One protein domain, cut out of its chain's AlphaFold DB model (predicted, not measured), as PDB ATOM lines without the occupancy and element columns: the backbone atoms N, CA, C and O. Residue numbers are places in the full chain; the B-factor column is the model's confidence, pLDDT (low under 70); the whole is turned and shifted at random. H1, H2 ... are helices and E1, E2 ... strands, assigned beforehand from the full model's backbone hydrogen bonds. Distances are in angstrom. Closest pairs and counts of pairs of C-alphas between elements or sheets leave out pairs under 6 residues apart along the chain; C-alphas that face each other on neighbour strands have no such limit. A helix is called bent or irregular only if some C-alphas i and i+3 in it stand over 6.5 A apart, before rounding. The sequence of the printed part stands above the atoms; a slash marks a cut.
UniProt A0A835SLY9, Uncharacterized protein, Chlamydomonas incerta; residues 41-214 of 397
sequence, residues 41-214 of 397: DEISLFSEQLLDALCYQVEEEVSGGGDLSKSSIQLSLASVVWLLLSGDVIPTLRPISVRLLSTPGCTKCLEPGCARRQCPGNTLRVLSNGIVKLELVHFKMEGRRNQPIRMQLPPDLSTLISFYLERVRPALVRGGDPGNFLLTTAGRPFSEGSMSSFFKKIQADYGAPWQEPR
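What this domain is: This is residues 41 to 214 of the 397 residues of an uncharacterized protein of Chlamydomonas incerta (UniProt A0A835SLY9). Helix H2 lies in the middle of a helical body, with the long H1 beside it and H4 and H5 crossing it. A small three-stranded sheet packs on H4, residues 155 to 162, at the end of the domain away from H1, where loops 100 to 121 and 137 to 148 also lie. The printed part has 174 residues with five named helices and three named strands, in the order H1 H2 H3 E1 E2 E3 H4 H5; the sheet's order is E1 E2 E3, antiparallel. The class is mostly helix. The whole is compact, with a radius of gyration of the C-alphas of 16.1 A and spans of 46 by 37 by 32 A.

Where its parts are: H1, residues 41 to 63, begins at C-alpha 41 (-55.068, 31.444, -42.203) and is 32.5 A long. H2, residues 70 to 85, is 22.4 A long, and H3 is residues 95 to 99. The strands are E1, residues 122 to 126, E2, residues 132 to 136, and E3, residues 149 to 152. H4, residues 155 to 172, spans 24.1 A, with a kink of 39 degrees near residue 166; it is irregular, but only just, with C-alphas 166 and 169 6.8 A apart. H5, residues 192 to 205, is 19.8 A long and ends at C-alpha 205 (-52.428, 12.652, -37.389).

How they stand to each other: H2 is the hub, touching three helices. H1 and H2 form a helical hairpin at a shallow tilt of 32 degrees, only just short of steep; their closest C-alphas, Leu 54 and Leu 75, are 6.2 A apart. H2 touches H4 at a steep tilt of 45 degrees, opposite ways, closest at the C-alphas of Ile 73 and Val 168, 5.5 A. H2, with residues 78 to 82 alone, touches H5 at 68 degrees, a steep tilt only just short of about perpendicular; the closest C-alphas are those of Ala 78 and Ile 202, 6.1 A. H5, with residues 192 to 196 alone, touches H3, closest at the C-alphas of Ile 96 and Glu 192, 7.0 A. H1 and H4 are apart. E1, E2 and E3 form a meander, each strand the antiparallel neighbour of the one before. N 123 and O 135 are 2.8 A apart between E1 and E2, and N 134 and O 151 2.8 A between E2 and E3. H4 is on this sheet, the two making two layers, a helix on one face of a sheet; the C-alphas of Val 132 and Ser 158 are 5.0 A apart. H3 only grazes the sheet, with residues 96 to 99. Every O i to N i+4 pair is within hydrogen-bond range in H2 and H3, against 18 of 19 in H1, 11 of 14 in H4 and 9 of 10 in H5.

The domain as a whole: The C-alphas farthest apart, of Gly 64 and Gly 143, are 53.9 A from each other. The printed part has no cut. The long links are H3 to E1, E2 to E3 and H4 to H5; in the first, residues 101 to 102 pair in parallel with residues 122 to 123 of E1. The mean pLDDT of the printed part is 88.9, and residue 64 and residues 140 to 147 are under 70.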
ATOM      1  N   ASP A  41     -54.437  31.502 -43.526       90.12
ATOM      2  CA  ASP A  41     -55.068  31.444 -42.203       90.12
ATOM      3  C   ASP A  41     -55.274  29.998 -41.718       90.12
ATOM      4  O   ASP A  41     -55.023  29.700 -40.553       90.12
ATOM      5  N   GLU A  42     -55.685  29.074 -42.597       92.88
ATOM      6  CA  GLU A  42     -55.799  27.647 -42.255       92.88
ATOM      7  C   GLU A  42     -54.439  27.025 -41.927       92.88
ATOM      8  O   GLU A  42     -54.337  26.210 -41.009       92.88
ATOM      9  N   ILE A  43     -53.398  27.403 -42.675       94.62
ATOM     10  CA  ILE A  43     -52.027  26.946 -42.438       94.62
ATOM     11  C   ILE A  43     -51.535  27.453 -41.081       94.62
ATOM     12  O   ILE A  43     -51.050  26.644 -40.292       94.62
ATOM     13  N   SER A  44     -51.682  28.750 -40.799       94.00
ATOM     14  CA  SER A  44     -51.242  29.355 -39.539       94.00
ATOM     15  C   SER A  44     -52.007  28.790 -38.346       94.00
ATOM     16  O   SER A  44     -51.388  28.406 -37.360       94.00
ATOM     17  N   LEU A  45     -53.330  28.628 -38.457       94.81
ATOM     18  CA  LEU A  45     -54.139  28.010 -37.404       94.81
ATOM     19  C   LEU A  45     -53.670  26.583 -37.092       94.81
ATOM     20  O   LEU A  45     -53.559  26.201 -35.930       94.81
ATOM     21  N   PHE A  46     -53.388  25.785 -38.122       96.69
ATOM     22  CA  PHE A  46     -52.895  24.425 -37.928       96.69
ATOM     23  C   PHE A  46     -51.467  24.398 -37.360       96.69
ATOM     24  O   PHE A  46     -51.165  23.562 -36.508       96.69
ATOM     25  N   SER A  47     -50.592  25.322 -37.772       96.31
ATOM     26  CA  SER A  47     -49.265  25.484 -37.164       96.31
ATOM     27  C   SER A  47     -49.351  25.817 -35.678       96.31
ATOM     28  O   SER A  47     -48.646  25.198 -34.886       96.31
ATOM     29  N   GLU A  48     -50.211  26.764 -35.293       95.19
ATOM     30  CA  GLU A  48     -50.430  27.144 -33.893       95.19
ATOM     31  C   GLU A  48     -50.907  25.940 -33.077       95.19
ATOM     32  O   GLU A  48     -50.305  25.621 -32.058       95.19
ATOM     33  N   GLN A  49     -51.897  25.193 -33.574       95.12
ATOM     34  CA  GLN A  49     -52.379  23.972 -32.919       95.12
ATOM     35  C   GLN A  49     -51.273  22.927 -32.723       95.12
ATOM     36  O   GLN A  49     -51.183  22.303 -31.664       95.12
ATOM     37  N   LEU A  50     -50.425  22.731 -33.737       95.44
ATOM     38  CA  LEU A  50     -49.318  21.780 -33.682       95.44
ATOM     39  C   LEU A  50     -48.267  22.195 -32.641       95.44
ATOM     40  O   LEU A  50     -47.772  21.350 -31.891       95.44
ATOM     41  N   LEU A  51     -47.943  23.489 -32.581       95.00
ATOM     42  CA  LEU A  51     -46.982  24.043 -31.629       95.00
ATOM     43  C   LEU A  51     -47.538  24.076 -30.203       95.00
ATOM     44  O   LEU A  51     -46.817  23.711 -29.280       95.00
ATOM     45  N   ASP A  52     -48.813  24.409 -30.015       93.56
ATOM     46  CA  ASP A  52     -49.480  24.364 -28.711       93.56
ATOM     47  C   ASP A  52     -49.496  22.937 -28.149       93.56
ATOM     48  O   ASP A  52     -49.171  22.717 -26.979       93.56
ATOM     49  N   ALA A  53     -49.806  21.947 -28.994       93.00
ATOM     50  CA  ALA A  53     -49.742  20.541 -28.611       93.00
ATOM     51  C   ALA A  53     -48.317  20.122 -28.216       93.00
ATOM     52  O   ALA A  53     -48.138  19.374 -27.252       93.00
ATOM     53  N   LEU A  54     -47.302  20.609 -28.941       94.00
ATOM     54  CA  LEU A  54     -45.903  20.332 -28.632       94.00
ATOM     55  C   LEU A  54     -45.494  20.947 -27.294       94.00
ATOM     56  O   LEU A  54     -44.908  20.251 -26.467       94.00
ATOM     57  N   CYS A  55     -45.812  22.223 -27.079       90.62
ATOM     58  CA  CYS A  55     -45.526  22.928 -25.836       90.62
ATOM     59  C   CYS A  55     -46.154  22.199 -24.651       90.62
ATOM     60  O   CYS A  55     -45.450  21.883 -23.696       90.62
ATOM     61  N   TYR A  56     -47.433  21.828 -24.753       89.38
ATOM     62  CA  TYR A  56     -48.126  21.086 -23.703       89.38
ATOM     63  C   TYR A  56     -47.424  19.757 -23.365       89.38
ATOM     64  O   TYR A  56     -47.157  19.480 -22.198       89.38
ATOM     65  N   GLN A  57     -47.072  18.950 -24.375       89.12
ATOM     66  CA  GLN A  57     -46.410  17.656 -24.148       89.12
ATOM     67  C   GLN A  57     -44.990  17.803 -23.583       89.12
ATOM     68  O   GLN A  57     -44.586  17.054 -22.695       89.12
ATOM     69  N   VAL A  58     -44.216  18.763 -24.090       87.75
ATOM     70  CA  VAL A  58     -42.819  18.951 -23.682       87.75
ATOM     71  C   VAL A  58     -42.721  19.579 -22.293       87.75
ATOM     72  O   VAL A  58     -41.836  19.195 -21.530       87.75
ATOM     73  N   GLU A  59     -43.607  20.510 -21.931       84.44
ATOM     74  CA  GLU A  59     -43.602  21.142 -20.607       84.44
ATOM     75  C   GLU A  59     -43.815  20.124 -19.480       84.44
ATOM     76  O   GLU A  59     -43.105  20.175 -18.468       84.44
ATOM     77  N   GLU A  60     -44.731  19.168 -19.663       80.88
ATOM     78  CA  GLU A  60     -44.965  18.087 -18.700       80.88
ATOM     79  C   GLU A  60     -43.722  17.191 -18.540       80.88
ATOM     80  O   GLU A  60     -43.308  16.880 -17.419       80.88
ATOM     81  N   GLU A  61     -43.074  16.819 -19.646       84.75
ATOM     82  CA  GLU A  61     -41.947  15.876 -19.643       84.75
ATOM     83  C   GLU A  61     -40.629  16.501 -19.168       84.75
ATOM     84  O   GLU A  61     -39.872  15.887 -18.408       84.75
ATOM     85  N   VAL A  62     -40.349  17.741 -19.580       77.31
ATOM     86  CA  VAL A  62     -39.124  18.457 -19.196       77.31
ATOM     87  C   VAL A  62     -39.159  18.837 -17.717       77.31
ATOM     88  O   VAL A  62     -38.135  18.719 -17.042       77.31
ATOM     89  N   SER A  63     -40.326  19.214 -17.185       74.69
ATOM     90  CA  SER A  63     -40.490  19.504 -15.753       74.69
ATOM     91  C   SER A  63     -40.248  18.271 -14.875       74.69
ATOM     92  O   SER A  63     -39.781  18.401 -13.744       74.69
ATOM     93  N   GLY A  64     -40.515  17.073 -15.403       69.44
ATOM     94  CA  GLY A  64     -40.236  15.798 -14.739       69.44
ATOM     95  C   GLY A  64     -38.767  15.358 -14.784       69.44
ATOM     96  O   GLY A  64     -38.420  14.361 -14.153       69.44
ATOM     97  N   GLY A  65     -37.896  16.067 -15.516       70.06
ATOM     98  CA  GLY A  65     -36.472  15.732 -15.653       70.06
ATOM     99  C   GLY A  65     -36.185  14.440 -16.434       70.06
ATOM    100  O   GLY A  65     -35.064  13.935 -16.373       70.06
ATOM    101  N   GLY A  66     -37.183  13.899 -17.140       74.69
ATOM    102  CA  GLY A  66     -37.096  12.637 -17.873       74.69
ATOM    103  C   GLY A  66     -36.601  12.770 -19.318       74.69
ATOM    104  O   GLY A  66     -36.392  13.869 -19.847       74.69
ATOM    105  N   ASP A  67     -36.422  11.613 -19.958       84.56
ATOM    106  CA  ASP A  67     -36.266  11.511 -21.410       84.56
ATOM    107  C   ASP A  67     -37.601  11.791 -22.109       84.56
ATOM    108  O   ASP A  67     -38.669  11.482 -21.578       84.56
ATOM    109  N   LEU A  68     -37.537  12.352 -23.319       89.88
ATOM    110  CA  LEU A  68     -38.734  12.622 -24.113       89.88
ATOM    111  C   LEU A  68     -39.434  11.320 -24.508       89.88
ATOM    112  O   LEU A  68     -38.792  10.353 -24.937       89.88
ATOM    113  N   SER A  69     -40.765  11.315 -24.444       92.06
ATOM    114  CA  SER A  69     -41.548  10.187 -24.940       92.06
ATOM    115  C   SER A  69     -41.443  10.053 -26.464       92.06
ATOM    116  O   SER A  69     -41.094  10.984 -27.198       92.06
ATOM    117  N   LYS A  70     -41.797   8.869 -26.984       91.62
ATOM    118  CA  LYS A  70     -41.865   8.637 -28.438       91.62
ATOM    119  C   LYS A  70     -42.835   9.602 -29.130       91.62
ATOM    120  O   LYS A  70     -42.549  10.029 -30.247       91.62
ATOM    121  N   SER A  71     -43.947   9.946 -28.476       92.94
ATOM    122  CA  SER A  71     -44.920  10.929 -28.965       92.94
ATOM    123  C   SER A  71     -44.309  12.322 -29.062       92.94
ATOM    124  O   SER A  71     -44.361  12.907 -30.141       92.94
ATOM    125  N   SER A  72     -43.635  12.804 -28.014       93.56
ATOM    126  CA  SER A  72     -42.988  14.124 -28.012       93.56
ATOM    127  C   SER A  72     -41.884  14.229 -29.061       93.56
ATOM    128  O   SER A  72     -41.766  15.241 -29.753       93.56
ATOM    129  N   ILE A  73     -41.104  13.160 -29.247       94.62
ATOM    130  CA  ILE A  73     -40.098  13.063 -30.316       94.62
ATOM    131  C   ILE A  73     -40.760  13.176 -31.696       94.62
ATOM    132  O   ILE A  73     -40.295  13.938 -32.548       94.62
ATOM    133  N   GLN A  74     -41.848  12.435 -31.928       95.50
ATOM    134  CA  GLN A  74     -42.566  12.450 -33.202       95.50
ATOM    135  C   GLN A  74     -43.231  13.806 -33.469       95.50
ATOM    136  O   GLN A  74     -43.174  14.284 -34.602       95.50
ATOM    137  N   LEU A  75     -43.821  14.435 -32.453       96.06
ATOM    138  CA  LEU A  75     -44.464  15.744 -32.553       96.06
ATOM    139  C   LEU A  75     -43.443  16.868 -32.769       96.06
ATOM    140  O   LEU A  75     -43.658  17.745 -33.603       96.06
ATOM    141  N   SER A  76     -42.281  16.795 -32.117       96.31
ATOM    142  CA  SER A  76     -41.178  17.734 -32.359       96.31
ATOM    143  C   SER A  76     -40.660  17.628 -33.795       96.31
ATOM    144  O   SER A  76     -40.496  18.636 -34.481       96.31
ATOM    145  N   LEU A  77     -40.436  16.400 -34.281       96.88
ATOM    146  CA  LEU A  77     -40.031  16.154 -35.666       96.88
ATOM    147  C   LEU A  77     -41.098  16.648 -36.655       96.88
ATOM    148  O   LEU A  77     -40.758  17.291 -37.646       96.88
ATOM    149  N   ALA A  78     -42.375  16.368 -36.380       97.25
ATOM    150  CA  ALA A  78     -43.501  16.840 -37.178       97.25
ATOM    151  C   ALA A  78     -43.528  18.370 -37.261       97.25
ATOM    152  O   ALA A  78     -43.604  18.908 -38.360       97.25
ATOM    153  N   SER A  79     -43.378  19.059 -36.130       97.62
ATOM    154  CA  SER A  79     -43.385  20.524 -36.051       97.62
ATOM    155  C   SER A  79     -42.252  21.148 -36.861       97.62
ATOM    156  O   SER A  79     -42.483  22.054 -37.660       97.62
ATOM    157  N   VAL A  80     -41.029  20.617 -36.745       96.94
ATOM    158  CA  VAL A  80     -39.888  21.097 -37.543       96.94
ATOM    159  C   VAL A  80     -40.127  20.874 -39.037       96.94
ATOM    160  O   VAL A  80     -39.932  21.789 -39.834       96.94
ATOM    161  N   VAL A  81     -40.548  19.669 -39.441       96.69
ATOM    162  CA  VAL A  81     -40.810  19.363 -40.858       96.69
ATOM    163  C   VAL A  81     -41.931  20.240 -41.410       96.69
ATOM    164  O   VAL A  81     -41.797  20.765 -42.517       96.69
ATOM    165  N   TRP A  82     -43.003  20.422 -40.638       97.12
ATOM    166  CA  TRP A  82     -44.136  21.265 -40.995       97.12
ATOM    167  C   TRP A  82     -43.685  22.694 -41.274       97.12
ATOM    168  O   TRP A  82     -43.858  23.169 -42.392       97.12
ATOM    169  N   LEU A  83     -43.014  23.345 -40.321       95.88
ATOM    170  CA  LEU A  83     -42.604  24.746 -40.459       95.88
ATOM    171  C   LEU A  83     -41.596  24.983 -41.594       95.88
ATOM    172  O   LEU A  83     -41.559  26.072 -42.162       95.88
ATOM    173  N   LEU A  84     -40.797  23.977 -41.966       94.19
ATOM    174  CA  LEU A  84     -39.880  24.074 -43.107       94.19
ATOM    175  C   LEU A  84     -40.580  23.926 -44.473       94.19
ATOM    176  O   LEU A  84     -40.036  24.372 -45.488       94.19
ATOM    177  N   LEU A  85     -41.757  23.289 -44.524       94.50
ATOM    178  CA  LEU A  85     -42.436  22.894 -45.767       94.50
ATOM    179  C   LEU A  85     -43.843  23.490 -45.953       94.50
ATOM    180  O   LEU A  85     -44.377  23.409 -47.056       94.50
ATOM    181  N   SER A  86     -44.454  24.091 -44.934       93.62
ATOM    182  CA  SER A  86     -45.829  24.606 -45.012       93.62
ATOM    183  C   SER A  86     -45.926  25.992 -45.647       93.62
ATOM    184  O   SER A  86     -46.945  26.316 -46.247       93.62
ATOM    185  N   GLY A  87     -44.864  26.800 -45.575       90.81
ATOM    186  CA  GLY A  87     -44.901  28.195 -46.030       90.81
ATOM    187  C   GLY A  87     -45.413  29.191 -44.983       90.81
ATOM    188  O   GLY A  87     -45.606  30.353 -45.318       90.81
ATOM    189  N   ASP A  88     -45.643  28.749 -43.746       91.44
ATOM    190  CA  ASP A  88     -46.244  29.570 -42.692       91.44
ATOM    191  C   ASP A  88     -45.281  30.638 -42.143       91.44
ATOM    192  O   ASP A  88     -45.456  31.840 -42.327       91.44
ATOM    193  N   VAL A  89     -44.195  30.181 -41.515       87.94
ATOM    194  CA  VAL A  89     -43.227  31.041 -40.814       87.94
ATOM    195  C   VAL A  89     -42.057  31.435 -41.719       87.94
ATOM    196  O   VAL A  89     -41.435  32.489 -41.556       87.94
ATOM    197  N   ILE A  90     -41.741  30.586 -42.697       89.81
ATOM    198  CA  ILE A  90     -40.723  30.824 -43.718       89.81
ATOM    199  C   ILE A  90     -41.251  30.420 -45.099       89.81
ATOM    200  O   ILE A  90     -42.151  29.586 -45.178       89.81
ATOM    201  N   PRO A  91     -40.679  30.946 -46.201       88.44
ATOM    202  CA  PRO A  91     -41.031  30.500 -47.544       88.44
ATOM    203  C   PRO A  91     -40.884  28.986 -47.687       88.44
ATOM    204  O   PRO A  91     -39.901  28.411 -47.215       88.44
ATOM    205  N   THR A  92     -41.822  28.350 -48.390       90.06
ATOM    206  CA  THR A  92     -41.814  26.896 -48.550       90.06
ATOM    207  C   THR A  92     -40.516  26.408 -49.195       90.06
ATOM    208  O   THR A  92     -40.235  26.679 -50.374       90.06
ATOM    209  N   LEU A  93     -39.732  25.632 -48.447       89.06
ATOM    210  CA  LEU A  93     -38.490  25.052 -48.948       89.06
ATOM    211  C   LEU A  93     -38.772  23.864 -49.874       89.06
ATOM    212  O   LEU A  93     -39.830  23.233 -49.833       89.06
ATOM    213  N   ARG A  94     -37.820  23.555 -50.762       86.50
ATOM    214  CA  ARG A  94     -37.903  22.337 -51.578       86.50
ATOM    215  C   ARG A  94     -37.604  21.121 -50.693       86.50
ATOM    216  O   ARG A  94     -36.605  21.164 -49.969       86.50
ATOM    217  N   PRO A  95     -38.362  20.014 -50.790       89.06
ATOM    218  CA  PRO A  95     -38.098  18.816 -49.989       89.06
ATOM    219  C   PRO A  95     -36.679  18.274 -50.153       89.06
ATOM    220  O   PRO A  95     -36.070  17.854 -49.173       89.06
ATOM    221  N   ILE A  96     -36.115  18.348 -51.367       87.88
ATOM    222  CA  ILE A  96     -34.717  17.973 -51.612       87.88
ATOM    223  C   ILE A  96     -33.737  18.830 -50.803       87.88
ATOM    224  O   ILE A  96     -32.811  18.300 -50.199       87.88
ATOM    225  N   SER A  97     -33.972  20.139 -50.705       89.00
ATOM    226  CA  SER A  97     -33.130  21.023 -49.902       89.00
ATOM    227  C   SER A  97     -33.236  20.683 -48.419       89.00
ATOM    228  O   SER A  97     -32.209  20.628 -47.755       89.00
ATOM    229  N   VAL A  98     -34.447  20.393 -47.928       91.62
ATOM    230  CA  VAL A  98     -34.724  20.058 -46.521       91.62
ATOM    231  C   VAL A  98     -34.129  18.704 -46.117       91.62
ATOM    232  O   VAL A  98     -33.458  18.619 -45.092       91.62
ATOM    233  N   ARG A  99     -34.302  17.649 -46.927       92.12
ATOM    234  CA  ARG A  99     -33.764  16.305 -46.620       92.12
ATOM    235  C   ARG A  99     -32.233  16.249 -46.647       92.12
ATOM    236  O   ARG A  99     -31.631  15.433 -45.950       92.12
ATOM    237  N   LEU A 100     -31.611  17.118 -47.446       92.69
ATOM    238  CA  LEU A 100     -30.157  17.218 -47.596       92.69
ATOM    239  C   LEU A 100     -29.527  18.272 -46.679       92.69
ATOM    240  O   LEU A 100     -28.331  18.537 -46.801       92.69
ATOM    241  N   LEU A 101     -30.297  18.869 -45.760       93.81
ATOM    242  CA  LEU A 101     -29.724  19.713 -44.719       93.81
ATOM    243  C   LEU A 101     -28.783  18.894 -43.849       93.81
ATOM    244  O   LEU A 101     -29.149  17.835 -43.343       93.81
ATOM    245  N   SER A 102     -27.579  19.409 -43.658       93.94
ATOM    246  CA  SER A 102     -26.604  18.872 -42.732       93.94
ATOM    247  C   SER A 102     -26.756  19.517 -41.357       93.94
ATOM    248  O   SER A 102     -27.152  20.681 -41.217       93.94
ATOM    249  N   THR A 103     -26.450  18.740 -40.325       91.69
ATOM    250  CA  THR A 103     -26.372  19.239 -38.951       91.69
ATOM    251  C   THR A 103     -25.271  20.284 -38.778       91.69
ATOM    252  O   THR A 103     -24.269  20.257 -39.505       91.69
ATOM    253  N   PRO A 104     -25.405  21.186 -37.787       88.00
ATOM    254  CA  PRO A 104     -24.324  22.092 -37.426       88.00
ATOM    255  C   PRO A 104     -23.024  21.328 -37.144       88.00
ATOM    256  O   PRO A 104     -23.003  20.384 -36.358       88.00
ATOM    257  N   GLY A 105     -21.934  21.739 -37.794       82.38
ATOM    258  CA  GLY A 105     -20.618  21.102 -37.653       82.38
ATOM    259  C   GLY A 105     -20.358  19.929 -38.605       82.38
ATOM    260  O   GLY A 105     -19.224  19.455 -38.671       82.38
ATOM    261  N   CYS A 106     -21.344  19.495 -39.396       85.12
ATOM    262  CA  CYS A 106     -21.113  18.508 -40.444       85.12
ATOM    263  C   CYS A 106     -20.197  19.089 -41.535       85.12
ATOM    264  O   CYS A 106     -20.502  20.107 -42.155       85.12
ATOM    265  N   THR A 107     -19.060  18.435 -41.781       79.75
ATOM    266  CA  THR A 107     -18.059  18.878 -42.768       79.75
ATOM    267  C   THR A 107     -18.263  18.264 -44.152       79.75
ATOM    268  O   THR A 107     -17.511  18.573 -45.075       79.75
ATOM    269  N   LYS A 108     -19.241  17.361 -44.300       85.12
ATOM    270  CA  LYS A 108     -19.509  16.630 -45.538       85.12
ATOM    271  C   LYS A 108     -20.724  17.220 -46.247       85.12
ATOM    272  O   LYS A 108     -21.793  17.360 -45.662       85.12
ATOM    273  N   CYS A 109     -20.570  17.491 -47.539       90.56
ATOM    274  CA  CYS A 109     -21.703  17.790 -48.400       90.56
ATOM    275  C   CYS A 109     -22.567  16.537 -48.595       90.56
ATOM    276  O   CYS A 109     -22.056  15.485 -48.980       90.56
ATOM    277  N   LEU A 110     -23.870  16.666 -48.345       90.94
ATOM    278  CA  LEU A 110     -24.834  15.574 -48.490       90.94
ATOM    279  C   LEU A 110     -25.479  15.519 -49.884       90.94
ATOM    280  O   LEU A 110     -26.242  14.598 -50.157       90.94
ATOM    281  N   GLU A 111     -25.174  16.476 -50.765       89.50
ATOM    282  CA  GLU A 111     -25.699  16.493 -52.133       89.50
ATOM    283  C   GLU A 111     -25.116  15.332 -52.963       89.50
ATOM    284  O   GLU A 111     -23.886  15.241 -53.097       89.50
ATOM    285  N   PRO A 112     -25.965  14.465 -53.549       86.62
ATOM    286  CA  PRO A 112     -25.516  13.407 -54.449       86.62
ATOM    287  C   PRO A 112     -24.715  13.972 -55.629       86.62
ATOM    288  O   PRO A 112     -25.085  14.985 -56.215       86.62
ATOM    289  N   GLY A 113     -23.594  13.335 -55.979       85.06
ATOM    290  CA  GLY A 113     -22.783  13.746 -57.133       85.06
ATOM    291  C   GLY A 113     -22.061  15.094 -56.983       85.06
ATOM    292  O   GLY A 113     -21.549  15.634 -57.963       85.06
ATOM    293  N   CYS A 114     -21.981  15.671 -55.778       86.06
ATOM    294  CA  CYS A 114     -21.284  16.940 -55.583       86.06
ATOM    295  C   CYS A 114     -19.768  16.816 -55.825       86.06
ATOM    296  O   CYS A 114     -19.019  16.342 -54.974       86.06
ATOM    297  N   ALA A 115     -19.298  17.334 -56.963       82.44
ATOM    298  CA  ALA A 115     -17.880  17.335 -57.343       82.44
ATOM    299  C   ALA A 115     -17.021  18.388 -56.603       82.44
ATOM    300  O   ALA A 115     -15.795  18.435 -56.745       82.44
ATOM    301  N   ARG A 116     -17.638  19.282 -55.818       82.50
ATOM    302  CA  ARG A 116     -16.932  20.375 -55.131       82.50
ATOM    303  C   ARG A 116     -16.192  19.854 -53.897       82.50
ATOM    304  O   ARG A 116     -16.805  19.569 -52.874       82.50
ATOM    305  N   ARG A 117     -14.854  19.861 -53.956       78.19
ATOM    306  CA  ARG A 117     -13.962  19.398 -52.869       78.19
ATOM    307  C   ARG A 117     -14.192  20.076 -51.510       78.19
ATOM    308  O   ARG A 117     -13.976  19.447 -50.484       78.19
ATOM    309  N   GLN A 118     -14.593  21.348 -51.499       84.56
ATOM    310  CA  GLN A 118     -14.859  22.132 -50.283       84.56
ATOM    311  C   GLN A 118     -16.288  22.683 -50.292       84.56
ATOM    312  O   GLN A 118     -16.515  23.878 -50.110       84.56
ATOM    313  N   CYS A 119     -17.267  21.826 -50.580       86.38
ATOM    314  CA  CYS A 119     -18.659  22.227 -50.461       86.38
ATOM    315  C   CYS A 119     -19.158  22.038 -49.026       86.38
ATOM    316  O   CYS A 119     -19.123  20.909 -48.536       86.38
ATOM    317  N   PRO A 120     -19.688  23.084 -48.371       84.44
ATOM    318  CA  PRO A 120     -20.319  22.927 -47.062       84.44
ATOM    319  C   PRO A 120     -21.704  22.255 -47.144       84.44
ATOM    320  O   PRO A 120     -22.266  21.898 -46.114       84.44
ATOM    321  N   GLY A 121     -22.256  22.069 -48.351       89.00
ATOM    322  CA  GLY A 121     -23.598  21.525 -48.555       89.00
ATOM    323  C   GLY A 121     -24.713  22.479 -48.118       89.00
ATOM    324  O   GLY A 121     -24.471  23.648 -47.817       89.00
ATOM    325  N   ASN A 122     -25.949  21.979 -48.105       91.88
ATOM    326  CA  ASN A 122     -27.053  22.657 -47.426       91.88
ATOM    327  C   ASN A 122     -26.856  22.465 -45.922       91.88
ATOM    328  O   ASN A 122     -26.681  21.334 -45.484       91.88
ATOM    329  N   THR A 123     -26.851  23.535 -45.130       92.19
ATOM    330  CA  THR A 123     -26.450  23.461 -43.721       92.19
ATOM    331  C   THR A 123     -27.224  24.434 -42.838       92.19
ATOM    332  O   THR A 123     -27.671  25.496 -43.280       92.19
ATOM    333  N   LEU A 124     -27.349  24.065 -41.564       91.69
ATOM    334  CA  LEU A 124     -27.816  24.930 -40.488       91.69
ATOM    335  C   LEU A 124     -26.627  25.380 -39.639       91.69
ATOM    336  O   LEU A 124     -25.746  24.592 -39.298       91.69
ATOM    337  N   ARG A 125     -26.615  26.656 -39.256       90.56
ATOM    338  CA  ARG A 125     -25.618  27.219 -38.340       90.56
ATOM    339  C   ARG A 125     -26.316  27.914 -37.187       90.56
ATOM    340  O   ARG A 125     -27.054  28.864 -37.415       90.56
ATOM    341  N   VAL A 126     -26.042  27.479 -35.964       89.31
ATOM    342  CA  VAL A 126     -26.492  28.181 -34.757       89.31
ATOM    343  C   VAL A 126     -25.522  29.333 -34.495       89.31
ATOM    344  O   VAL A 126     -24.313  29.125 -34.392       89.31
ATOM    345  N   LEU A 127     -26.033  30.561 -34.476       89.81
ATOM    346  CA  LEU A 127     -25.250  31.757 -34.177       89.81
ATOM    347  C   LEU A 127     -25.081  31.921 -32.658       89.81
ATOM    348  O   LEU A 127     -25.812  31.334 -31.866       89.81
ATOM    349  N   SER A 128     -24.139  32.766 -32.234       87.50
ATOM    350  CA  SER A 128     -23.844  32.987 -30.809       87.50
ATOM    351  C   SER A 128     -25.006  33.578 -30.003       87.50
ATOM    352  O   SER A 128     -24.989  33.519 -28.780       87.50
ATOM    353  N   ASN A 129     -25.993  34.169 -30.673       86.81
ATOM    354  CA  ASN A 129     -27.214  34.702 -30.072       86.81
ATOM    355  C   ASN A 129     -28.387  33.700 -30.093       86.81
ATOM    356  O   ASN A 129     -29.519  34.112 -29.871       86.81
ATOM    357  N   GLY A 130     -28.140  32.426 -30.419       86.06
ATOM    358  CA  GLY A 130     -29.166  31.379 -30.494       86.06
ATOM    359  C   GLY A 130     -29.983  31.369 -31.790       86.06
ATOM    360  O   GLY A 130     -30.711  30.415 -32.040       86.06
ATOM    361  N   ILE A 131     -29.841  32.378 -32.659       92.25
ATOM    362  CA  ILE A 131     -30.545  32.405 -33.948       92.25
ATOM    363  C   ILE A 131     -29.953  31.348 -34.878       92.25
ATOM    364  O   ILE A 131     -28.735  31.275 -35.072       92.25
ATOM    365  N   VAL A 132     -30.817  30.566 -35.519       92.75
ATOM    366  CA  VAL A 132     -30.406  29.588 -36.521       92.75
ATOM    367  C   VAL A 132     -30.361  30.254 -37.894       92.75
ATOM    368  O   VAL A 132     -31.310  30.888 -38.350       92.75
ATOM    369  N   LYS A 133     -29.239  30.099 -38.589       93.00
ATOM    370  CA  LYS A 133     -29.055  30.512 -39.978       93.00
ATOM    371  C   LYS A 133     -29.111  29.292 -40.888       93.00
ATOM    372  O   LYS A 133     -28.305  28.374 -40.751       93.00
ATOM    373  N   LEU A 134     -30.010  29.332 -41.860       91.56
ATOM    374  CA  LEU A 134     -30.101  28.370 -42.948       91.56
ATOM    375  C   LEU A 134     -29.237  28.843 -44.123       91.56
ATOM    376  O   LEU A 134     -29.340  29.995 -44.558       91.56
ATOM    377  N   GLU A 135     -28.391  27.957 -44.644       90.62
ATOM    378  CA  GLU A 135     -27.596  28.181 -45.851       90.62
ATOM    379  C   GLU A 135     -27.819  27.031 -46.841       90.62
ATOM    380  O   GLU A 135     -27.392  25.903 -46.604       90.62
ATOM    381  N   LEU A 136     -28.486  27.315 -47.959       88.75
ATOM    382  CA  LEU A 136     -28.731  26.351 -49.032       88.75
ATOM    383  C   LEU A 136     -27.749  26.619 -50.170       88.75
ATOM    384  O   LEU A 136     -27.895  27.594 -50.906       88.75
ATOM    385  N   VAL A 137     -26.724  25.780 -50.297       86.06
ATOM    386  CA  VAL A 137     -25.697  25.882 -51.348       86.06
ATOM    387  C   VAL A 137     -26.102  25.126 -52.606       86.06
ATOM    388  O   VAL A 137     -25.814  25.577 -53.716       86.06
ATOM    389  N   HIS A 138     -26.778  23.995 -52.425       80.25
ATOM    390  CA  HIS A 138     -27.345  23.179 -53.487       80.25
ATOM    391  C   HIS A 138     -28.831  23.483 -53.601       80.25
ATOM    392  O   HIS A 138     -29.700  22.756 -53.122       80.25
ATOM    393  N   PHE A 139     -29.114  24.621 -54.222       72.50
ATOM    394  CA  PHE A 139     -30.454  24.988 -54.634       72.50
ATOM    395  C   PHE A 139     -30.387  25.340 -56.122       72.50
ATOM    396  O   PHE A 139     -29.600  26.182 -56.553       72.50
ATOM    397  N   LYS A 140     -31.161  24.620 -56.934       62.78
ATOM    398  CA  LYS A 140     -31.185  24.815 -58.385       62.78
ATOM    399  C   LYS A 140     -31.974  26.088 -58.698       62.78
ATOM    400  O   LYS A 140     -33.201  26.060 -58.612       62.78
ATOM    401  N   MET A 141     -31.280  27.168 -59.060       58.03
ATOM    402  CA  MET A 141     -31.855  28.266 -59.844       58.03
ATOM    403  C   MET A 141     -31.293  28.201 -61.255       58.03
ATOM    404  O   MET A 141     -30.078  28.239 -61.444       58.03
ATOM    405  N   GLU A 142     -32.172  28.090 -62.242       46.84
ATOM    406  CA  GLU A 142     -31.779  28.111 -63.650       46.84
ATOM    407  C   GLU A 142     -31.103  29.440 -64.013       46.84
ATOM    408  O   GLU A 142     -31.499  30.513 -63.547       46.84
ATOM    409  N   GLY A 143     -30.049  29.361 -64.829       46.41
ATOM    410  CA  GLY A 143     -29.403  30.523 -65.444       46.41
ATOM    411  C   GLY A 143     -28.532  31.398 -64.531       46.41
ATOM    412  O   GLY A 143     -28.074  32.450 -64.970       46.41
ATOM    413  N   ARG A 144     -28.266  31.019 -63.270       53.00
ATOM    414  CA  ARG A 144     -27.347  31.772 -62.391       53.00
ATOM    415  C   ARG A 144     -26.299  30.884 -61.734       53.00
ATOM    416  O   ARG A 144     -26.584  29.778 -61.285       53.00
ATOM    417  N   ARG A 145     -25.081  31.424 -61.575       53.03
ATOM    418  CA  ARG A 145     -24.079  30.856 -60.659       53.03
ATOM    419  C   ARG A 145     -24.705  30.743 -59.266       53.03
ATOM    420  O   ARG A 145     -25.156  31.744 -58.720       53.03
ATOM    421  N   ASN A 146     -24.696  29.522 -58.734       58.25
ATOM    422  CA  ASN A 146     -25.180  29.073 -57.423       58.25
ATOM    423  C   ASN A 146     -24.787  30.004 -56.251       58.25
ATOM    424  O   ASN A 146     -23.855  29.698 -55.506       58.25
ATOM    425  N   GLN A 147     -25.450  31.152 -56.082       69.56
ATOM    426  CA  GLN A 147     -25.267  32.019 -54.915       69.56
ATOM    427  C   GLN A 147     -26.116  31.484 -53.769       69.56
ATOM    428  O   GLN A 147     -27.325  31.604 -53.867       69.56
ATOM    429  N   PRO A 148     -25.542  30.937 -52.687       79.44
ATOM    430  CA  PRO A 148     -26.323  30.253 -51.660       79.44
ATOM    431  C   PRO A 148     -27.486  31.094 -51.126       79.44
ATOM    432  O   PRO A 148     -27.284  32.266 -50.788       79.44
ATOM    433  N   ILE A 149     -28.671  30.490 -50.989       82.62
ATOM    434  CA  ILE A 149     -29.758  31.117 -50.228       82.62
ATOM    435  C   ILE A 149     -29.310  31.142 -48.778       82.62
ATOM    436  O   ILE A 149     -28.943  30.114 -48.211       82.62
ATOM    437  N   ARG A 150     -29.334  32.327 -48.177       86.38
ATOM    438  CA  ARG A 150     -29.002  32.521 -46.770       86.38
ATOM    439  C   ARG A 150     -30.151  33.232 -46.101       86.38
ATOM    440  O   ARG A 150     -30.474  34.351 -46.485       86.38
ATOM    441  N   MET A 151     -30.712  32.604 -45.081       87.62
ATOM    442  CA  MET A 151     -31.768  33.210 -44.283       87.62
ATOM    443  C   MET A 151     -31.518  32.989 -42.800       87.62
ATOM    444  O   MET A 151     -31.022  31.941 -42.387       87.62
ATOM    445  N   GLN A 152     -31.828  34.009 -42.008       91.69
ATOM    446  CA  GLN A 152     -31.956  33.857 -40.566       91.69
ATOM    447  C   GLN A 152     -33.371  33.365 -40.296       91.69
ATOM    448  O   GLN A 152     -34.324  33.920 -40.845       91.69
ATOM    449  N   LEU A 153     -33.488  32.294 -39.523       91.94
ATOM    450  CA  LEU A 153     -34.778  31.753 -39.140       91.94
ATOM    451  C   LEU A 153     -35.370  32.611 -38.015       91.94
ATOM    452  O   LEU A 153     -34.609  33.166 -37.214       91.94
ATOM    453  N   PRO A 154     -36.705  32.742 -37.942       92.38
ATOM    454  CA  PRO A 154     -37.354  33.428 -36.831       92.38
ATOM    455  C   PRO A 154     -36.955  32.833 -35.470       92.38
ATOM    456  O   PRO A 154     -36.570  31.658 -35.421       92.38
ATOM    457  N   PRO A 155     -37.012  33.621 -34.377       90.56
ATOM    458  CA  PRO A 155     -36.612  33.165 -33.046       90.56
ATOM    459  C   PRO A 155     -37.303  31.868 -32.629       90.56
ATOM    460  O   PRO A 155     -36.610  30.915 -32.300       90.56
ATOM    461  N   ASP A 156     -38.622  31.779 -32.780       90.06
ATOM    462  CA  ASP A 156     -39.411  30.624 -32.331       90.06
ATOM    463  C   ASP A 156     -39.016  29.339 -33.083       90.06
ATOM    464  O   ASP A 156     -38.763  28.291 -32.486       90.06
ATOM    465  N   LEU A 157     -38.826  29.433 -34.407       93.75
ATOM    466  CA  LEU A 157     -38.303  28.323 -35.211       93.75
ATOM    467  C   LEU A 157     -36.847  27.989 -34.841       93.75
ATOM    468  O   LEU A 157     -36.452  26.824 -34.870       93.75
ATOM    469  N   SER A 158     -36.037  28.988 -34.485       94.62
ATOM    470  CA  SER A 158     -34.660  28.781 -34.024       94.62
ATOM    471  C   SER A 158     -34.619  28.053 -32.680       94.62
ATOM    472  O   SER A 158     -33.809  27.136 -32.525       94.62
ATOM    473  N   THR A 159     -35.507  28.402 -31.746       93.12
ATOM    474  CA  THR A 159     -35.677  27.704 -30.468       93.12
ATOM    475  C   THR A 159     -36.095  26.261 -30.710       93.12
ATOM    476  O   THR A 159     -35.430  25.349 -30.225       93.12
ATOM    477  N   LEU A 160     -37.118  26.034 -31.540       94.94
ATOM    478  CA  LEU A 160     -37.589  24.690 -31.870       94.94
ATOM    479  C   LEU A 160     -36.497  23.833 -32.528       94.94
ATOM    480  O   LEU A 160     -36.322  22.670 -32.170       94.94
ATOM    481  N   ILE A 161     -35.736  24.388 -33.475       95.50
ATOM    482  CA  ILE A 161     -34.628  23.670 -34.122       95.50
ATOM    483  C   ILE A 161     -33.514  23.362 -33.119       95.50
ATOM    484  O   ILE A 161     -32.953  22.267 -33.160       95.50
ATOM    485  N   SER A 162     -33.194  24.297 -32.225       94.44
ATOM    486  CA  SER A 162     -32.184  24.079 -31.184       94.44
ATOM    487  C   SER A 162     -32.633  22.975 -30.227       94.44
ATOM    488  O   SER A 162     -31.901  22.008 -30.028       94.44
ATOM    489  N   PHE A 163     -33.883  23.026 -29.757       93.38
ATOM    490  CA  PHE A 163     -34.496  21.969 -28.954       93.38
ATOM    491  C   PHE A 163     -34.473  20.614 -29.676       93.38
ATOM    492  O   PHE A 163     -34.069  19.600 -29.101       93.38
ATOM    493  N   TYR A 164     -34.834  20.588 -30.961       95.56
ATOM    494  CA  TYR A 164     -34.774  19.380 -31.777       95.56
ATOM    495  C   TYR A 164     -33.352  18.811 -31.842       95.56
ATOM    496  O   TYR A 164     -33.163  17.613 -31.637       95.56
ATOM    497  N   LEU A 165     -32.342  19.646 -32.089       94.38
ATOM    498  CA  LEU A 165     -30.943  19.220 -32.160       94.38
ATOM    499  C   LEU A 165     -30.404  18.711 -30.817       94.38
ATOM    500  O   LEU A 165     -29.610  17.771 -30.811       94.38
ATOM    501  N   GLU A 166     -30.825  19.312 -29.706       92.31
ATOM    502  CA  GLU A 166     -30.315  19.009 -28.366       92.31
ATOM    503  C   GLU A 166     -31.012  17.819 -27.701       92.31
ATOM    504  O   GLU A 166     -30.369  17.055 -26.982       92.31
ATOM    505  N   ARG A 167     -32.323  17.653 -27.914       92.25
ATOM    506  CA  ARG A 167     -33.151  16.710 -27.139       92.25
ATOM    507  C   ARG A 167     -33.777  15.611 -27.988       92.25
ATOM    508  O   ARG A 167     -33.917  14.488 -27.518       92.25
ATOM    509  N   VAL A 168     -34.127  15.902 -29.240       94.31
ATOM    510  CA  VAL A 168     -34.906  14.981 -30.087       94.31
ATOM    511  C   VAL A 168     -33.995  14.164 -30.994       94.31
ATOM    512  O   VAL A 168     -34.016  12.935 -30.980       94.31
ATOM    513  N   ARG A 169     -33.156  14.839 -31.781       94.56
ATOM    514  CA  ARG A 169     -32.259  14.207 -32.746       94.56
ATOM    515  C   ARG A 169     -31.313  13.189 -32.099       94.56
ATOM    516  O   ARG A 169     -31.169  12.118 -32.687       94.56
ATOM    517  N   PRO A 170     -30.710  13.427 -30.915       92.69
ATOM    518  CA  PRO A 170     -29.853  12.431 -30.273       92.69
ATOM    519  C   PRO A 170     -30.576  11.110 -29.980       92.69
ATOM    520  O   PRO A 170     -29.974  10.053 -30.129       92.69
ATOM    521  N   ALA A 171     -31.873  11.151 -29.655       92.00
ATOM    522  CA  ALA A 171     -32.690   9.953 -29.444       92.00
ATOM    523  C   ALA A 171     -33.033   9.211 -30.755       92.00
ATOM    524  O   ALA A 171     -33.388   8.029 -30.736       92.00
ATOM    525  N   LEU A 172     -32.929   9.891 -31.903       93.12
ATOM    526  CA  LEU A 172     -33.169   9.318 -33.230       93.12
ATOM    527  C   LEU A 172     -31.910   8.705 -33.854       93.12
ATOM    528  O   LEU A 172     -32.028   7.791 -34.667       93.12
ATOM    529  N   VAL A 173     -30.712   9.173 -33.501       92.50
ATOM    530  CA  VAL A 173     -29.456   8.645 -34.058       92.50
ATOM    531  C   VAL A 173     -29.225   7.214 -33.560       92.50
ATOM    532  O   VAL A 173     -29.028   6.976 -32.371       92.50
ATOM    533  N   ARG A 174     -29.214   6.241 -34.482       81.94
ATOM    534  CA  ARG A 174     -28.961   4.819 -34.191       81.94
ATOM    535  C   ARG A 174     -27.842   4.286 -35.077       81.94
ATOM    536  O   ARG A 174     -27.897   4.441 -36.289       81.94
ATOM    537  N   GLY A 175     -26.849   3.621 -34.485       72.38
ATOM    538  CA  GLY A 175     -25.815   2.897 -35.243       72.38
ATOM    539  C   GLY A 175     -24.814   3.767 -36.019       72.38
ATOM    540  O   GLY A 175     -24.077   3.233 -36.842       72.38
ATOM    541  N   GLY A 176     -24.766   5.079 -35.754       83.25
ATOM    542  CA  GLY A 176     -23.864   6.049 -36.390       83.25
ATOM    543  C   GLY A 176     -24.610   7.298 -36.862       83.25
ATOM    544  O   GLY A 176     -25.771   7.213 -37.252       83.25
ATOM    545  N   ASP A 177     -23.968   8.467 -36.806       89.56
ATOM    546  CA  ASP A 177     -24.594   9.721 -37.240       89.56
ATOM    547  C   ASP A 177     -24.439   9.908 -38.766       89.56
ATOM    548  O   ASP A 177     -23.312  10.085 -39.240       89.56
ATOM    549  N   PRO A 178     -25.535   9.899 -39.554       91.06
ATOM    550  CA  PRO A 178     -25.467  10.107 -41.002       91.06
ATOM    551  C   PRO A 178     -25.169  11.566 -41.399       91.06
ATOM    552  O   PRO A 178     -24.961  11.860 -42.574       91.06
ATOM    553  N   GLY A 179     -25.166  12.502 -40.451       92.44
ATOM    554  CA  GLY A 179     -24.933  13.929 -40.671       92.44
ATOM    555  C   GLY A 179     -26.173  14.709 -41.111       92.44
ATOM    556  O   GLY A 179     -26.189  15.932 -40.956       92.44
ATOM    557  N   ASN A 180     -27.228  14.040 -41.596       94.94
ATOM    558  CA  ASN A 180     -28.499  14.670 -41.963       94.94
ATOM    559  C   ASN A 180     -29.166  15.336 -40.757       94.94
ATOM    560  O   ASN A 180     -29.258  14.753 -39.676       94.94
ATOM    561  N   PHE A 181     -29.672  16.547 -40.960       95.81
ATOM    562  CA  PHE A 181     -30.414  17.303 -39.964       95.81
ATOM    563  C   PHE A 181     -31.666  16.543 -39.525       95.81
ATOM    564  O   PHE A 181     -31.807  16.255 -38.341       95.81
ATOM    565  N   LEU A 182     -32.516  16.154 -40.480       96.19
ATOM    566  CA  LEU A 182     -33.750  15.419 -40.215       96.19
ATOM    567  C   LEU A 182     -33.546  13.916 -40.361       96.19
ATOM    568  O   LEU A 182     -33.055  13.436 -41.387       96.19
ATOM    569  N   LEU A 183     -34.011  13.182 -39.355       95.50
ATOM    570  CA  LEU A 183     -34.048  11.725 -39.334       95.50
ATOM    571  C   LEU A 183     -35.483  11.245 -39.132       95.50
ATOM    572  O   LEU A 183     -36.259  11.859 -38.402       95.50
ATOM    573  N   THR A 184     -35.815  10.128 -39.766       94.44
ATOM    574  CA  THR A 184     -37.043   9.375 -39.496       94.44
ATOM    575  C   THR A 184     -37.042   8.847 -38.059       94.44
ATOM    576  O   THR A 184     -35.996   8.757 -37.416       94.44
ATOM    577  N   THR A 185     -38.196   8.402 -37.562       90.81
ATOM    578  CA  THR A 185     -38.305   7.730 -36.250       90.81
ATOM    579  C   THR A 185     -37.479   6.439 -36.160       90.81
ATOM    580  O   THR A 185     -37.131   5.995 -35.067       90.81
ATOM    581  N   ALA A 186     -37.115   5.856 -37.307       90.75
ATOM    582  CA  ALA A 186     -36.203   4.720 -37.415       90.75
ATOM    583  C   ALA A 186     -34.711   5.116 -37.396       90.75
ATOM    584  O   ALA A 186     -33.850   4.242 -37.473       90.75
ATOM    585  N   GLY A 187     -34.391   6.413 -37.330       92.25
ATOM    586  CA  GLY A 187     -33.023   6.938 -37.334       92.25
ATOM    587  C   GLY A 187     -32.368   7.026 -38.711       92.25
ATOM    588  O   GLY A 187     -31.169   7.277 -38.809       92.25
ATOM    589  N   ARG A 188     -33.133   6.827 -39.790       93.50
ATOM    590  CA  ARG A 188     -32.638   6.915 -41.174       93.50
ATOM    591  C   ARG A 188     -32.881   8.305 -41.767       93.50
ATOM    592  O   ARG A 188     -33.915   8.897 -41.442       93.50
ATOM    593  N   PRO A 189     -32.016   8.808 -42.665       94.06
ATOM    594  CA  PRO A 189     -32.304  10.002 -43.455       94.06
ATOM    595  C   PRO A 189     -33.605   9.868 -44.252       94.06
ATOM    596  O   PRO A 189     -33.952   8.780 -44.712       94.06
ATOM    597  N   PHE A 190     -34.305  10.982 -44.454       95.00
ATOM    598  CA  PHE A 190     -35.494  11.002 -45.300       95.00
ATOM    599  C   PHE A 190     -35.137  10.848 -46.787       95.00
ATOM    600  O   PHE A 190     -34.347  11.614 -47.345       95.00
ATOM    601  N   SER A 191     -35.787   9.891 -47.444       92.94
ATOM    602  CA  SER A 191     -35.942   9.863 -48.901       92.94
ATOM    603  C   SER A 191     -37.022  10.853 -49.351       92.94
ATOM    604  O   SER A 191     -37.782  11.382 -48.537       92.94
ATOM    605  N   GLU A 192     -37.130  11.094 -50.655       88.12
ATOM    606  CA  GLU A 192     -38.192  11.943 -51.203       88.12
ATOM    607  C   GLU A 192     -39.594  11.383 -50.919       88.12
ATOM    608  O   GLU A 192     -40.445  12.097 -50.382       88.12
ATOM    609  N   GLY A 193     -39.803  10.089 -51.179       91.81
ATOM    610  CA  GLY A 193     -41.072   9.416 -50.895       91.81
ATOM    611  C   GLY A 193     -41.435   9.449 -49.409       91.81
ATOM    612  O   GLY A 193     -42.548   9.829 -49.054       91.81
ATOM    613  N   SER A 194     -40.481   9.143 -48.521       94.56
ATOM    614  CA  SER A 194     -40.746   9.155 -47.073       94.56
ATOM    615  C   SER A 194     -41.008  10.557 -46.521       94.56
ATOM    616  O   SER A 194     -41.863  10.695 -45.652       94.56
ATOM    617  N   MET A 195     -40.347  11.602 -47.038       94.81
ATOM    618  CA  MET A 195     -40.637  12.991 -46.658       94.81
ATOM    619  C   MET A 195     -42.052  13.396 -47.083       94.81
ATOM    620  O   MET A 195     -42.793  13.973 -46.293       94.81
ATOM    621  N   SER A 196     -42.443  13.061 -48.317       93.56
ATOM    622  CA  SER A 196     -43.780  13.352 -48.846       93.56
ATOM    623  C   SER A 196     -44.877  12.657 -48.034       93.56
ATOM    624  O   SER A 196     -45.832  13.298 -47.589       93.56
ATOM    625  N   SER A 197     -44.709  11.359 -47.762       95.38
ATOM    626  CA  SER A 197     -45.642  10.586 -46.939       95.38
ATOM    627  C   SER A 197     -45.698  11.097 -45.503       95.38
ATOM    628  O   SER A 197     -46.785  11.220 -44.942       95.38
ATOM    629  N   PHE A 198     -44.554  11.450 -44.911       96.62
ATOM    630  CA  PHE A 198     -44.510  12.008 -43.561       96.62
ATOM    631  C   PHE A 198     -45.214  13.365 -43.490       96.62
ATOM    632  O   PHE A 198     -45.997  13.594 -42.576       96.62
ATOM    633  N   PHE A 199     -45.030  14.230 -44.489       96.44
ATOM    634  CA  PHE A 199     -45.717  15.516 -44.553       96.44
ATOM    635  C   PHE A 199     -47.243  15.370 -44.629       96.44
ATOM    636  O   PHE A 199     -47.958  16.109 -43.959       96.44
ATOM    637  N   LYS A 200     -47.762  14.393 -45.384       96.38
ATOM    638  CA  LYS A 200     -49.202  14.067 -45.386       96.38
ATOM    639  C   LYS A 200     -49.660  13.475 -44.051       96.38
ATOM    640  O   LYS A 200     -50.735  13.817 -43.568       96.38
ATOM    641  N   LYS A 201     -48.834  12.621 -43.441       96.69
ATOM    642  CA  LYS A 201     -49.105  11.999 -42.139       96.69
ATOM    643  C   LYS A 201     -49.250  13.033 -41.026       96.69
ATOM    644  O   LYS A 201     -50.157  12.896 -40.224       96.69
ATOM    645  N   ILE A 202     -48.436  14.092 -41.015       97.44
ATOM    646  CA  ILE A 202     -48.587  15.216 -40.070       97.44
ATOM    647  C   ILE A 202     -50.016  15.780 -40.134       97.44
ATOM    648  O   ILE A 202     -50.669  15.954 -39.115       97.44
ATOM    649  N   GLN A 203     -50.530  16.011 -41.337       96.94
ATOM    650  CA  GLN A 203     -51.853  16.615 -41.530       96.94
ATOM    651  C   GLN A 203     -52.977  15.688 -41.063       96.94
ATOM    652  O   GLN A 203     -53.941  16.144 -40.455       96.94
ATOM    653  N   ALA A 204     -52.839  14.387 -41.334       95.94
ATOM    654  CA  ALA A 204     -53.803  13.378 -40.912       95.94
ATOM    655  C   ALA A 204     -53.787  13.159 -39.390       95.94
ATOM    656  O   ALA A 204     -54.842  13.147 -38.761       95.94
ATOM    657  N   ASP A 205     -52.599  13.009 -38.800       95.25
ATOM    658  CA  ASP A 205     -52.428  12.652 -37.389       95.25
ATOM    659  C   ASP A 205     -52.804  13.804 -36.447       95.25
ATOM    660  O   ASP A 205     -53.295  13.555 -35.348       95.25
ATOM    661  N   TYR A 206     -52.572  15.053 -36.864       94.81
ATOM    662  CA  TYR A 206     -52.772  16.231 -36.013       94.81
ATOM    663  C   TYR A 206     -54.024  17.044 -36.364       94.81
ATOM    664  O   TYR A 206     -54.236  18.106 -35.789       94.81
ATOM    665  N   GLY A 207     -54.882  16.540 -37.259       92.62
ATOM    666  CA  GLY A 207     -56.223  17.091 -37.475       92.62
ATOM    667  C   GLY A 207     -56.257  18.386 -38.284       92.62
ATOM    668  O   GLY A 207     -56.891  19.355 -37.874       92.62
ATOM    669  N   ALA A 208     -55.592  18.407 -39.440       94.44
ATOM    670  CA  ALA A 208     -55.637  19.563 -40.326       94.44
ATOM    671  C   ALA A 208     -57.075  19.923 -40.777       94.44
ATOM    672  O   ALA A 208     -57.901  19.027 -40.966       94.44
ATOM    673  N   PRO A 209     -57.388  21.216 -40.995       91.06
ATOM    674  CA  PRO A 209     -58.760  21.681 -41.232       91.06
ATOM    675  C   PRO A 209     -59.325  21.332 -42.619       91.06
ATOM    676  O   PRO A 209     -60.523  21.484 -42.859       91.06
ATOM    677  N   TRP A 210     -58.487  20.869 -43.549       89.81
ATOM    678  CA  TRP A 210     -58.902  20.467 -44.892       89.81
ATOM    679  C   TRP A 210     -59.321  18.992 -44.958       89.81
ATOM    680  O   TRP A 210     -58.871  18.157 -44.182       89.81
ATOM    681  N   GLN A 211     -60.161  18.660 -45.943       86.25
ATOM    682  CA  GLN A 211     -60.780  17.331 -46.060       86.25
ATOM    683  C   GLN A 211     -59.781  16.179 -46.246       86.25
ATOM    684  O   GLN A 211     -60.008  15.092 -45.722       86.25
ATOM    685  N   GLU A 212     -58.694  16.394 -46.993       90.38
ATOM    686  CA  GLU A 212     -57.715  15.348 -47.313       90.38
ATOM    687  C   GLU A 212     -56.279  15.878 -47.252       90.38
ATOM    688  O   GLU A 212     -56.042  16.996 -47.724       90.38
ATOM    689  N   PRO A 213     -55.299  15.091 -46.761       93.62
ATOM    690  CA  PRO A 213     -53.900  15.504 -46.713       93.62
ATOM    691  C   PRO A 213     -53.363  15.973 -48.069       93.62
ATOM    692  O   PRO A 213     -53.341  15.235 -49.058       93.62
ATOM    693  N   ARG A 214     -52.869  17.209 -48.106       91.69
ATOM    694  CA  ARG A 214     -52.369  17.866 -49.310       91.69
ATOM    695  C   ARG A 214     -50.872  17.606 -49.510       91.69
ATOM    696  O   ARG A 214     -50.106  17.568 -48.544       91.69
TER     697      ARG A 214